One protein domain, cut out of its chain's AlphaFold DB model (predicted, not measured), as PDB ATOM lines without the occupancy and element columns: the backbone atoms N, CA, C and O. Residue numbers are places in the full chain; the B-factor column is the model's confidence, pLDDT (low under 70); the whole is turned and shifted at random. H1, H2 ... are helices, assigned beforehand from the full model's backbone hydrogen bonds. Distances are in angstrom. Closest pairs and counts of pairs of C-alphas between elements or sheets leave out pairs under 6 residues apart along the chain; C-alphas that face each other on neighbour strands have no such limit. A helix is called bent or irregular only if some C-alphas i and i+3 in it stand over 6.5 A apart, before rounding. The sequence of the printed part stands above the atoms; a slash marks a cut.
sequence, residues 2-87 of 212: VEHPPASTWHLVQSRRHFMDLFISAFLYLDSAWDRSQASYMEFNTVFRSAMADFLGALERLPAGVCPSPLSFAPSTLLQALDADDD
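Overview. This is residues 2 to 87 of the 212 residues of the protein "Hypothetical protein" of Rhizochromulina marina (UniProt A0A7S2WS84). Two long helices, H2 and H3, joined by a tight turn, cross and pack on each other at a steep tilt, while short H4 packs on H2. H5 leads away from this pair, and residues 80 to 87 stick out free. The printed part has 86 residues with five named helices, H1 to H5, and no named strand; its class is all helix. It is loose, with a radius of gyration of the C-alphas of 14.9 A, and flat, spanning 51 by 35 by 19 A.

Along the chain. H1 is residues 9 to 12, beginning at C-alpha 9 (-44.853, -34.004, 37.589). H2, residues 16 to 37, is 31.5 A long and H3, residues 41 to 59, 26.6 A. H3 is irregular, with C-alphas 42 and 45 lying 7.7 A apart, and has a kink of 28 degrees near residue 48. H4 is residues 70 to 73. H5, residues 76 to 85, is 14.6 A long and ends at C-alpha 85 (-33.662, -2.791, 47.832).

Arrangement. H1 is close to H2 but not clearly touching; their closest C-alphas, of Leu 12 and His 18, are 7.1 A apart. H2 and H3 touch, with residues 47 to 55 of H3 alone; the closest C-alphas, of Leu 30 and Ala 51, are 5.7 A apart. They run opposite ways at a steep tilt of 51 degrees. H2 touches H4, closest at the C-alphas of Ser 25 and Pro 70, 4.3 A. H5 is apart from H2 and H3. Every O i to N i+4 pair is within hydrogen-bond range in H2 and H5, and 13 of 15 in H3; H1 and H4 are too short for such a pair.

Size, cuts and confidence. The C-alphas farthest apart, of Val 2 and Asp 87, are 55.4 A apart. The printed part has no cut and no long link. Residues 2 to 12 and 84 to 87 have pLDDT under 70.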
ATOM      1  N   VAL A   2     -54.112 -51.285  43.747       43.00
ATOM      2  CA  VAL A   2     -53.859 -50.662  42.443       43.00
ATOM      3  C   VAL A   2     -52.620 -49.800  42.649       43.00
ATOM      4  O   VAL A   2     -52.695 -48.798  43.353       43.00
ATOM      5  N   GLU A   3     -51.472 -50.245  42.139       39.16
ATOM      6  CA  GLU A   3     -50.284 -49.398  42.055       39.16
ATOM      7  C   GLU A   3     -50.610 -48.281  41.068       39.16
ATOM      8  O   GLU A   3     -50.647 -48.489  39.854       39.16
ATOM      9  N   HIS A   4     -50.948 -47.105  41.593       44.88
ATOM     10  CA  HIS A   4     -51.002 -45.919  40.761       44.88
ATOM     11  C   HIS A   4     -49.574 -45.659  40.271       44.88
ATOM     12  O   HIS A   4     -48.666 -45.587  41.103       44.88
ATOM     13  N   PRO A   5     -49.348 -45.559  38.948       51.00
ATOM     14  CA  PRO A   5     -48.047 -45.150  38.443       51.00
ATOM     15  C   PRO A   5     -47.693 -43.802  39.085       51.00
ATOM     16  O   PRO A   5     -48.606 -42.991  39.282       51.00
ATOM     17  N   PRO A   6     -46.414 -43.558  39.432       56.88
ATOM     18  CA  PRO A   6     -46.007 -42.288  40.016       56.88
ATOM     19  C   PRO A   6     -46.518 -41.168  39.111       56.88
ATOM     20  O   PRO A   6     -46.249 -41.166  37.904       56.88
ATOM     21  N   ALA A   7     -47.347 -40.288  39.674       59.81
ATOM     22  CA  ALA A   7     -47.956 -39.205  38.927       59.81
ATOM     23  C   ALA A   7     -46.822 -38.330  38.399       59.81
ATOM     24  O   ALA A   7     -46.101 -37.693  39.160       59.81
ATOM     25  N   SER A   8     -46.602 -38.362  37.086       66.88
ATOM     26  CA  SER A   8     -45.469 -37.658  36.511       66.88
ATOM     27  C   SER A   8     -45.703 -36.152  36.675       66.88
ATOM     28  O   SER A   8     -46.723 -35.611  36.242       66.88
ATOM     29  N   THR A   9     -44.777 -35.457  37.337       68.06
ATOM     30  CA  THR A   9     -44.853 -34.004  37.589       68.06
ATOM     31  C   THR A   9     -44.687 -33.174  36.311       68.06
ATOM     32  O   THR A   9     -44.850 -31.956  36.328       68.06
ATOM     33  N   TRP A  10     -44.456 -33.830  35.167       66.44
ATOM     34  CA  TRP A  10     -44.374 -33.220  33.840       66.44
ATOM     35  C   TRP A  10     -45.616 -32.416  33.449       66.44
ATOM     36  O   TRP A  10     -45.507 -31.491  32.652       66.44
ATOM     37  N   HIS A  11     -46.778 -32.707  34.043       69.81
ATOM     38  CA  HIS A  11     -48.002 -31.930  33.824       69.81
ATOM     39  C   HIS A  11     -47.889 -30.453  34.258       69.81
ATOM     40  O   HIS A  11     -48.698 -29.627  33.828       69.81
ATOM     41  N   LEU A  12     -46.894 -30.115  35.086       68.75
ATOM     42  CA  LEU A  12     -46.600 -28.753  35.538       68.75
ATOM     43  C   LEU A  12     -45.754 -27.965  34.521       68.75
ATOM     44  O   LEU A  12     -45.829 -26.739  34.456       68.75
ATOM     45  N   VAL A  13     -44.983 -28.654  33.675       78.00
ATOM     46  CA  VAL A  13     -44.067 -28.038  32.706       78.00
ATOM     47  C   VAL A  13     -44.777 -27.858  31.363       78.00
ATOM     48  O   VAL A  13     -44.564 -28.600  30.411       78.00
ATOM     49  N   GLN A  14     -45.652 -26.858  31.285       80.75
ATOM     50  CA  GLN A  14     -46.378 -26.542  30.040       80.75
ATOM     51  C   GLN A  14     -45.629 -25.556  29.131       80.75
ATOM     52  O   GLN A  14     -46.024 -25.328  27.992       80.75
ATOM     53  N   SER A  15     -44.557 -24.939  29.634       84.50
ATOM     54  CA  SER A  15     -43.761 -23.955  28.901       84.50
ATOM     55  C   SER A  15     -42.307 -23.960  29.376       84.50
ATOM     56  O   SER A  15     -42.003 -24.416  30.483       84.50
ATOM     57  N   ARG A  16     -41.400 -23.391  28.567       86.19
ATOM     58  CA  ARG A  16     -40.000 -23.150  28.966       86.19
ATOM     59  C   ARG A  16     -39.913 -22.315  30.246       86.19
ATOM     60  O   ARG A  16     -39.048 -22.569  31.075       86.19
ATOM     61  N   ARG A  17     -40.814 -21.343  30.415       84.69
ATOM     62  CA  ARG A  17     -40.872 -20.504  31.616       84.69
ATOM     63  C   ARG A  17     -41.227 -21.331  32.852       84.69
ATOM     64  O   ARG A  17     -40.497 -21.272  33.826       84.69
ATOM     65  N   HIS A  18     -42.247 -22.187  32.765       84.56
ATOM     66  CA  HIS A  18     -42.626 -23.078  33.871       84.56
ATOM     67  C   HIS A  18     -41.509 -24.058  34.244       84.56
ATOM     68  O   HIS A  18     -41.313 -24.353  35.419       84.56
ATOM     69  N   PHE A  19     -40.740 -24.541  33.261       86.44
ATOM     70  CA  PHE A  19     -39.549 -25.344  33.542       86.44
ATOM     71  C   PHE A  19     -38.520 -24.561  34.366       86.44
ATOM     72  O   PHE A  19     -38.030 -25.072  35.371       86.44
ATOM     73  N   MET A  20     -38.208 -23.328  33.957       89.62
ATOM     74  CA  MET A  20     -37.263 -22.474  34.682       89.62
ATOM     75  C   MET A  20     -37.771 -22.144  36.087       89.62
ATOM     76  O   MET A  20     -37.001 -22.230  37.036       89.62
ATOM     77  N   ASP A  21     -39.061 -21.845  36.239       87.94
ATOM     78  CA  ASP A  21     -39.660 -21.551  37.541       87.94
ATOM     79  C   ASP A  21     -39.559 -22.759  38.485       87.94
ATOM     80  O   ASP A  21     -39.160 -22.619  39.643       87.94
ATOM     81  N   LEU A  22     -39.833 -23.971  37.991       89.31
ATOM     82  CA  LEU A  22     -39.666 -25.205  38.763       89.31
ATOM     83  C   LEU A  22     -38.201 -25.495  39.096       89.31
ATOM     84  O   LEU A  22     -37.904 -25.940  40.203       89.31
ATOM     85  N   PHE A  23     -37.288 -25.232  38.163       88.44
ATOM     86  CA  PHE A  23     -35.857 -25.393  38.385       88.44
ATOM     87  C   PHE A  23     -35.360 -24.457  39.492       88.44
ATOM     88  O   PHE A  23     -34.746 -24.919  40.450       88.44
ATOM     89  N   ILE A  24     -35.687 -23.164  39.413       90.94
ATOM     90  CA  ILE A  24     -35.317 -22.178  40.437       90.94
ATOM     91  C   ILE A  24     -35.965 -22.547  41.777       90.94
ATOM     92  O   ILE A  24     -35.290 -22.537  42.803       90.94
ATOM     93  N   SER A  25     -37.238 -22.957  41.770       91.38
ATOM     94  CA  SER A  25     -37.938 -23.439  42.970       91.38
ATOM     95  C   SER A  25     -37.202 -24.598  43.645       91.38
ATOM     96  O   SER A  25     -37.043 -24.596  44.862       91.38
ATOM     97  N   ALA A  26     -36.728 -25.576  42.867       91.94
ATOM     98  CA  ALA A  26     -35.989 -26.722  43.392       91.94
ATOM     99  C   ALA A  26     -34.646 -26.307  44.014       91.94
ATOM    100  O   ALA A  26     -34.269 -26.835  45.060       91.94
ATOM    101  N   PHE A  27     -33.942 -25.349  43.401       92.81
ATOM    102  CA  PHE A  27     -32.694 -24.803  43.941       92.81
ATOM    103  C   PHE A  27     -32.913 -24.045  45.249       92.81
ATOM    104  O   PHE A  27     -32.234 -24.333  46.229       92.81
ATOM    105  N   LEU A  28     -33.893 -23.140  45.290       91.50
ATOM    106  CA  LEU A  28     -34.239 -22.397  46.506       91.50
ATOM    107  C   LEU A  28     -34.690 -23.340  47.629       91.50
ATOM    108  O   LEU A  28     -34.303 -23.181  48.786       91.50
ATOM    109  N   TYR A  29     -35.450 -24.383  47.283       92.06
ATOM    110  CA  TYR A  29     -35.846 -25.401  48.247       92.06
ATOM    111  C   TYR A  29     -34.638 -26.160  48.808       92.06
ATOM    112  O   TYR A  29     -34.550 -26.341  50.024       92.06
ATOM    113  N   LEU A  30     -33.707 -26.585  47.948       94.06
ATOM    114  CA  LEU A  30     -32.482 -27.269  48.361       94.06
ATOM    115  C   LEU A  30     -31.632 -26.393  49.283       94.06
ATOM    116  O   LEU A  30     -31.180 -26.884  50.312       94.06
ATOM    117  N   ASP A  31     -31.466 -25.119  48.941       91.31
ATOM    118  CA  ASP A  31     -30.721 -24.138  49.733       91.31
ATOM    119  C   ASP A  31     -31.340 -23.978  51.132       91.31
ATOM    120  O   ASP A  31     -30.695 -24.197  52.156       91.31
ATOM    121  N   SER A  32     -32.664 -23.794  51.195       90.50
ATOM    122  CA  SER A  32     -33.382 -23.732  52.474       90.50
ATOM    123  C   SER A  32     -33.281 -25.028  53.296       90.50
ATOM    124  O   SER A  32     -33.341 -25.010  54.528       90.50
ATOM    125  N   ALA A  33     -33.216 -26.191  52.641       92.19
ATOM    126  CA  ALA A  33     -33.083 -27.483  53.307       92.19
ATOM    127  C   ALA A  33     -31.657 -27.684  53.834       92.19
ATOM    128  O   ALA A  33     -31.481 -28.206  54.936       92.19
ATOM    129  N   TRP A  34     -30.664 -27.221  53.075       93.50
ATOM    130  CA  TRP A  34     -29.263 -27.199  53.458       93.50
ATOM    131  C   TRP A  34     -29.059 -26.398  54.743       93.50
ATOM    132  O   TRP A  34     -28.625 -26.969  55.747       93.50
ATOM    133  N   ASP A  35     -29.511 -25.144  54.765       90.94
ATOM    134  CA  ASP A  35     -29.391 -24.262  55.929       90.94
ATOM    135  C   ASP A  35     -30.079 -24.835  57.175       90.94
ATOM    136  O   ASP A  35     -29.519 -24.830  58.274       90.94
ATOM    137  N   ARG A  36     -31.283 -25.402  57.011       90.75
ATOM    138  CA  ARG A  36     -32.032 -26.028  58.117       90.75
ATOM    139  C   ARG A  36     -31.352 -27.273  58.673       90.75
ATOM    140  O   ARG A  36     -31.505 -27.567  59.856       90.75
ATOM    141  N   SER A  37     -30.654 -28.023  57.828       91.75
ATOM    142  CA  SER A  37     -29.998 -29.267  58.232       91.75
ATOM    143  C   SER A  37     -28.696 -29.044  59.003       91.75
ATOM    144  O   SER A  37     -28.250 -29.969  59.677       91.75
ATOM    145  N   GLN A  38     -28.097 -27.844  58.916       90.56
ATOM    146  CA  GLN A  38     -26.741 -27.555  59.412       90.56
ATOM    147  C   GLN A  38     -25.716 -28.616  58.966       90.56
ATOM    148  O   GLN A  38     -24.768 -28.935  59.686       90.56
ATOM    149  N   ALA A  39     -25.946 -29.204  57.791       87.38
ATOM    150  CA  ALA A  39     -25.190 -30.336  57.300       87.38
ATOM    151  C   ALA A  39     -23.788 -29.926  56.851       87.38
ATOM    152  O   ALA A  39     -23.546 -28.835  56.331       87.38
ATOM    153  N   SER A  40     -22.855 -30.854  57.009       92.94
ATOM    154  CA  SER A  40     -21.528 -30.727  56.417       92.94
ATOM    155  C   SER A  40     -21.556 -31.120  54.940       92.94
ATOM    156  O   SER A  40     -22.414 -31.882  54.496       92.94
ATOM    157  N   TYR A  41     -20.546 -30.696  54.173       92.31
ATOM    158  CA  TYR A  41     -20.388 -31.101  52.768       92.31
ATOM    159  C   TYR A  41     -20.459 -32.629  52.557       92.31
ATOM    160  O   TYR A  41     -20.980 -33.100  51.547       92.31
ATOM    161  N   MET A  42     -19.998 -33.422  53.531       96.56
ATOM    162  CA  MET A  42     -20.025 -34.891  53.466       96.56
ATOM    163  C   MET A  42     -21.450 -35.465  53.421       96.56
ATOM    164  O   MET A  42     -21.658 -36.578  52.939       96.56
ATOM    165  N   GLU A  43     -22.438 -34.701  53.880       94.31
ATOM    166  CA  GLU A  43     -23.848 -35.084  53.946       94.31
ATOM    167  C   GLU A  43     -24.662 -34.546  52.760       94.31
ATOM    168  O   GLU A  43     -25.869 -34.786  52.690       94.31
ATOM    169  N   PHE A  44     -24.011 -33.898  51.783       93.38
ATOM    170  CA  PHE A  44     -24.652 -33.329  50.593       93.38
ATOM    171  C   PHE A  44     -25.624 -34.286  49.910       93.38
ATOM    172  O   PHE A  44     -26.778 -33.941  49.678       93.38
ATOM    173  N   ASN A  45     -25.198 -35.522  49.638       94.44
ATOM    174  CA  ASN A  45     -26.062 -36.504  48.980       94.44
ATOM    175  C   ASN A  45     -27.308 -36.854  49.805       94.44
ATOM    176  O   ASN A  45     -28.368 -37.117  49.234       94.44
ATOM    177  N   THR A  46     -27.188 -36.877  51.131       94.44
ATOM    178  CA  THR A  46     -28.300 -37.181  52.035       94.44
ATOM    179  C   THR A  46     -29.301 -36.032  52.038       94.44
ATOM    180  O   THR A  46     -30.491 -36.266  51.820       94.44
ATOM    181  N   VAL A  47     -28.817 -34.797  52.197       93.94
ATOM    182  CA  VAL A  47     -29.660 -33.596  52.178       93.94
ATOM    183  C   VAL A  47     -30.317 -33.417  50.815       93.94
ATOM    184  O   VAL A  47     -31.526 -33.233  50.750       93.94
ATOM    185  N   PHE A  48     -29.565 -33.572  49.724       94.62
ATOM    186  CA  PHE A  48     -30.085 -33.463  48.365       94.62
ATOM    187  C   PHE A  48     -31.227 -34.448  48.101       94.62
ATOM    188  O   PHE A  48     -32.281 -34.060  47.602       94.62
ATOM    189  N   ARG A  49     -31.050 -35.726  48.463       93.81
ATOM    190  CA  ARG A  49     -32.094 -36.745  48.270       93.81
ATOM    191  C   ARG A  49     -33.332 -36.465  49.111       93.81
ATOM    192  O   ARG A  49     -34.434 -36.606  48.592       93.81
ATOM    193  N   SER A  50     -33.151 -36.074  50.373       93.62
ATOM    194  CA  SER A  50     -34.269 -35.713  51.250       93.62
ATOM    195  C   SER A  50     -35.018 -34.501  50.702       93.62
ATOM    196  O   SER A  50     -36.229 -34.559  50.519       93.62
ATOM    197  N   ALA A  51     -34.292 -33.438  50.354       94.19
ATOM    198  CA  ALA A  51     -34.868 -32.205  49.839       94.19
ATOM    199  C   ALA A  51     -35.624 -32.440  48.525       94.19
ATOM    200  O   ALA A  51     -36.743 -31.965  48.367       94.19
ATOM    201  N   MET A  52     -35.057 -33.218  47.600       92.75
ATOM    202  CA  MET A  52     -35.718 -33.536  46.335       92.75
ATOM    203  C   MET A  52     -36.976 -34.390  46.540       92.75
ATOM    204  O   MET A  52     -37.986 -34.154  45.881       92.75
ATOM    205  N   ALA A  53     -36.940 -35.365  47.454       91.44
ATOM    206  CA  ALA A  53     -38.108 -36.181  47.778       91.44
ATOM    207  C   ALA A  53     -39.243 -35.329  48.369       91.44
ATOM    208  O   ALA A  53     -40.391 -35.451  47.942       91.44
ATOM    209  N   ASP A  54     -38.916 -34.424  49.292       90.81
ATOM    210  CA  ASP A  54     -39.893 -33.520  49.897       90.81
ATOM    211  C   ASP A  54     -40.450 -32.517  48.877       90.81
ATOM    212  O   ASP A  54     -41.656 -32.266  48.851       90.81
ATOM    213  N   PHE A  55     -39.592 -31.980  48.004       90.88
ATOM    214  CA  PHE A  55     -39.986 -31.067  46.934       90.88
ATOM    215  C   PHE A  55     -40.949 -31.738  45.952       90.88
ATOM    216  O   PHE A  55     -42.023 -31.205  45.677       90.88
ATOM    217  N   LEU A  56     -40.624 -32.943  45.474       90.06
ATOM    218  CA  LEU A  56     -41.522 -33.716  44.613       90.06
ATOM    219  C   LEU A  56     -42.842 -34.034  45.324       90.06
ATOM    220  O   LEU A  56     -43.905 -33.855  44.734       90.06
ATOM    221  N   GLY A  57     -42.796 -34.402  46.608       89.12
ATOM    222  CA  GLY A  57     -43.997 -34.618  47.415       89.12
ATOM    223  C   GLY A  57     -44.850 -33.357  47.607       89.12
ATOM    224  O   GLY A  57     -46.067 -33.456  47.777       89.12
ATOM    225  N   ALA A  58     -44.251 -32.164  47.568       87.44
ATOM    226  CA  ALA A  58     -44.984 -30.900  47.541       87.44
ATOM    227  C   ALA A  58     -45.631 -30.652  46.168       87.44
ATOM    228  O   ALA A  58     -46.800 -30.271  46.110       87.44
ATOM    229  N   LEU A  59     -44.911 -30.932  45.076       87.50
ATOM    230  CA  LEU A  59     -45.423 -30.788  43.711       87.50
ATOM    231  C   LEU A  59     -46.572 -31.751  43.398       87.50
ATOM    232  O   LEU A  59     -47.525 -31.364  42.733       87.50
ATOM    233  N   GLU A  60     -46.532 -32.984  43.901       86.56
ATOM    234  CA  GLU A  60     -47.603 -33.973  43.703       86.56
ATOM    235  C   GLU A  60     -48.945 -33.551  44.319       86.56
ATOM    236  O   GLU A  60     -50.001 -34.043  43.920       86.56
ATOM    237  N   ARG A  61     -48.923 -32.640  45.297       83.88
ATOM    238  CA  ARG A  61     -50.131 -32.114  45.949       83.88
ATOM    239  C   ARG A  61     -50.735 -30.925  45.206       83.88
ATOM    240  O   ARG A  61     -51.820 -30.478  45.580       83.88
ATOM    241  N   LEU A  62     -50.046 -30.392  44.197       81.19
ATOM    242  CA  LEU A  62     -50.551 -29.269  43.420       81.19
ATOM    243  C   LEU A  62     -51.673 -29.715  42.474       81.19
ATOM    244  O   LEU A  62     -51.604 -30.795  41.884       81.19
ATOM    245  N   PRO A  63     -52.709 -28.880  42.284       79.56
ATOM    246  CA  PRO A  63     -53.679 -29.098  41.223       79.56
ATOM    247  C   PRO A  63     -52.989 -29.113  39.855       79.56
ATOM    248  O   PRO A  63     -52.046 -28.359  39.605       79.56
ATOM    249  N   ALA A  64     -53.502 -29.936  38.940       76.31
ATOM    250  CA  ALA A  64     -52.963 -30.005  37.589       76.31
ATOM    251  C   ALA A  64     -52.995 -28.625  36.906       76.31
ATOM    252  O   ALA A  64     -54.022 -27.948  36.903       76.31
ATOM    253  N   GLY A  65     -51.867 -28.228  36.309       72.44
ATOM    254  CA  GLY A  65     -51.724 -26.950  35.606       72.44
ATOM    255  C   GLY A  65     -51.351 -25.753  36.485       72.44
ATOM    256  O   GLY A  65     -51.236 -24.651  35.958       72.44
ATOM    257  N   VAL A  66     -51.120 -25.947  37.788       78.75
ATOM    258  CA  VAL A  66     -50.642 -24.884  38.686       78.75
ATOM    259  C   VAL A  66     -49.134 -25.010  38.883       78.75
ATOM    260  O   VAL A  66     -48.674 -25.900  39.589       78.75
ATOM    261  N   CYS A  67     -48.356 -24.105  38.288       80.69
ATOM    262  CA  CYS A  67     -46.919 -24.012  38.547       80.69
ATOM    263  C   CYS A  67     -46.674 -23.133  39.786       80.69
ATOM    264  O   CYS A  67     -47.189 -22.011  39.832       80.69
ATOM    265  N   PRO A  68     -45.911 -23.596  40.790       81.75
ATOM    266  CA  PRO A  68     -45.582 -22.756  41.928       81.75
ATOM    267  C   PRO A  68     -44.617 -21.645  41.500       81.75
ATOM    268  O   PRO A  68     -43.753 -21.843  40.645       81.75
ATOM    269  N   SER A  69     -44.769 -20.468  42.108       84.75
ATOM    270  CA  SER A  69     -43.808 -19.377  41.938       84.75
ATOM    271  C   SER A  69     -42.505 -19.712  42.676       84.75
ATOM    272  O   SER A  69     -42.603 -20.154  43.829       84.75
ATOM    273  N   PRO A  70     -41.316 -19.431  42.106       83.62
ATOM    274  CA  PRO A  70     -40.027 -19.642  42.775       83.62
ATOM    275  C   PRO A  70     -39.936 -18.992  44.155       83.62
ATOM    276  O   PRO A  70     -39.408 -19.583  45.093       83.62
ATOM    277  N   LEU A  71     -40.541 -17.812  44.305       82.88
ATOM    278  CA  LEU A  71     -40.561 -17.062  45.562       82.88
ATOM    279  C   LEU A  71     -41.278 -17.803  46.699       82.88
ATOM    280  O   LEU A  71     -41.003 -17.537  47.862       82.88
ATOM    281  N   SER A  72     -42.144 -18.774  46.390       83.19
ATOM    282  CA  SER A  72     -42.816 -19.603  47.407       83.19
ATOM    283  C   SER A  72     -41.843 -20.490  48.188       83.19
ATOM    284  O   SER A  72     -42.191 -20.993  49.254       83.19
ATOM    285  N   PHE A  73     -40.649 -20.714  47.635       83.62
ATOM    286  CA  PHE A  73     -39.598 -21.537  48.224       83.62
ATOM    287  C   PHE A  73     -38.341 -20.732  48.558       83.62
ATOM    288  O   PHE A  73     -37.357 -21.319  49.005       83.62
ATOM    289  N   ALA A  74     -38.358 -19.415  48.336       81.50
ATOM    290  CA  ALA A  74     -37.231 -18.559  48.660       81.50
ATOM    291  C   ALA A  74     -36.970 -18.563  50.178       81.50
ATOM    292  O   ALA A  74     -37.922 -18.492  50.965       81.50
ATOM    293  N   PRO A  75     -35.700 -18.632  50.611       80.19
ATOM    294  CA  PRO A  75     -35.369 -18.465  52.014       80.19
ATOM    295  C   PRO A  75     -35.726 -17.043  52.463       80.19
ATOM    296  O   PRO A  75     -35.629 -16.083  51.695       80.19
ATOM    297  N   SER A  76     -36.126 -16.893  53.728       79.62
ATOM    298  CA  SER A  76     -36.558 -15.605  54.289       79.62
ATOM    299  C   SER A  76     -35.495 -14.512  54.163       79.62
ATOM    300  O   SER A  76     -35.831 -13.343  54.043       79.62
ATOM    301  N   THR A  77     -34.217 -14.898  54.165       78.56
ATOM    302  CA  THR A  77     -33.068 -14.008  53.961       78.56
ATOM    303  C   THR A  77     -33.050 -13.388  52.567       78.56
ATOM    304  O   THR A  77     -32.743 -12.209  52.436       78.56
ATOM    305  N   LEU A  78     -33.418 -14.153  51.534       75.44
ATOM    306  CA  LEU A  78     -33.508 -13.660  50.161       75.44
ATOM    307  C   LEU A  78     -34.702 -12.718  50.005       75.44
ATOM    308  O   LEU A  78     -34.561 -11.663  49.399       75.44
ATOM    309  N   LEU A  79     -35.852 -13.060  50.592       76.62
ATOM    310  CA  LEU A  79     -37.022 -12.173  50.590       76.62
ATOM    311  C   LEU A  79     -36.728 -10.851  51.309       76.62
ATOM    312  O   LEU A  79     -37.073  -9.793  50.806       76.62
ATOM    313  N   GLN A  80     -36.018 -10.909  52.436       77.19
ATOM    314  CA  GLN A  80     -35.621  -9.719  53.182       77.19
ATOM    315  C   GLN A  80     -34.612  -8.844  52.424       77.19
ATOM    316  O   GLN A  80     -34.631  -7.630  52.590       77.19
ATOM    317  N   ALA A  81     -33.736  -9.439  51.609       73.44
ATOM    318  CA  ALA A  81     -32.833  -8.685  50.741       73.44
ATOM    319  C   ALA A  81     -33.601  -7.962  49.624       73.44
ATOM    320  O   ALA A  81     -33.336  -6.794  49.376       73.44
ATOM    321  N   LEU A  82     -34.589  -8.628  49.014       71.94
ATOM    322  CA  LEU A  82     -35.449  -8.008  48.001       71.94
ATOM    323  C   LEU A  82     -36.285  -6.857  48.577       71.94
ATOM    324  O   LEU A  82     -36.403  -5.824  47.934       71.94
ATOM    325  N   ASP A  83     -36.817  -7.014  49.792       71.19
ATOM    326  CA  ASP A  83     -37.577  -5.952  50.465       71.19
ATOM    327  C   ASP A  83     -36.687  -4.748  50.848       71.19
ATOM    328  O   ASP A  83     -37.179  -3.628  50.947       71.19
ATOM    329  N   ALA A  84     -35.384  -4.954  51.074       68.31
ATOM    330  CA  ALA A  84     -34.455  -3.885  51.450       68.31
ATOM    331  C   ALA A  84     -34.033  -2.997  50.264       68.31
ATOM    332  O   ALA A  84     -33.737  -1.820  50.468       68.31
ATOM    333  N   ASP A  85     -34.030  -3.538  49.042       58.88
ATOM    334  CA  ASP A  85     -33.662  -2.791  47.832       58.88
ATOM    335  C   ASP A  85     -34.735  -1.755  47.429       58.88
ATOM    336  O   ASP A  85     -34.403  -0.731  46.831       58.88
ATOM    337  N   ASP A  86     -36.001  -1.958  47.812       59.03
ATOM    338  CA  ASP A  86     -37.089  -0.993  47.574       59.03
ATOM    339  C   ASP A  86     -37.034   0.226  48.526       59.03
ATOM    340  O   ASP A  86     -37.604   1.280  48.229       59.03
ATOM    341  N   ASP A  87     -36.314   0.123  49.650       57.72
ATOM    342  CA  ASP A  87     -36.205   1.185  50.661       57.72
ATOM    343  C   ASP A  87     -34.962   2.096  50.478       57.72
ATOM    344  O   ASP A  87     -34.875   3.158  51.109       57.72
TER     345      ASP A  87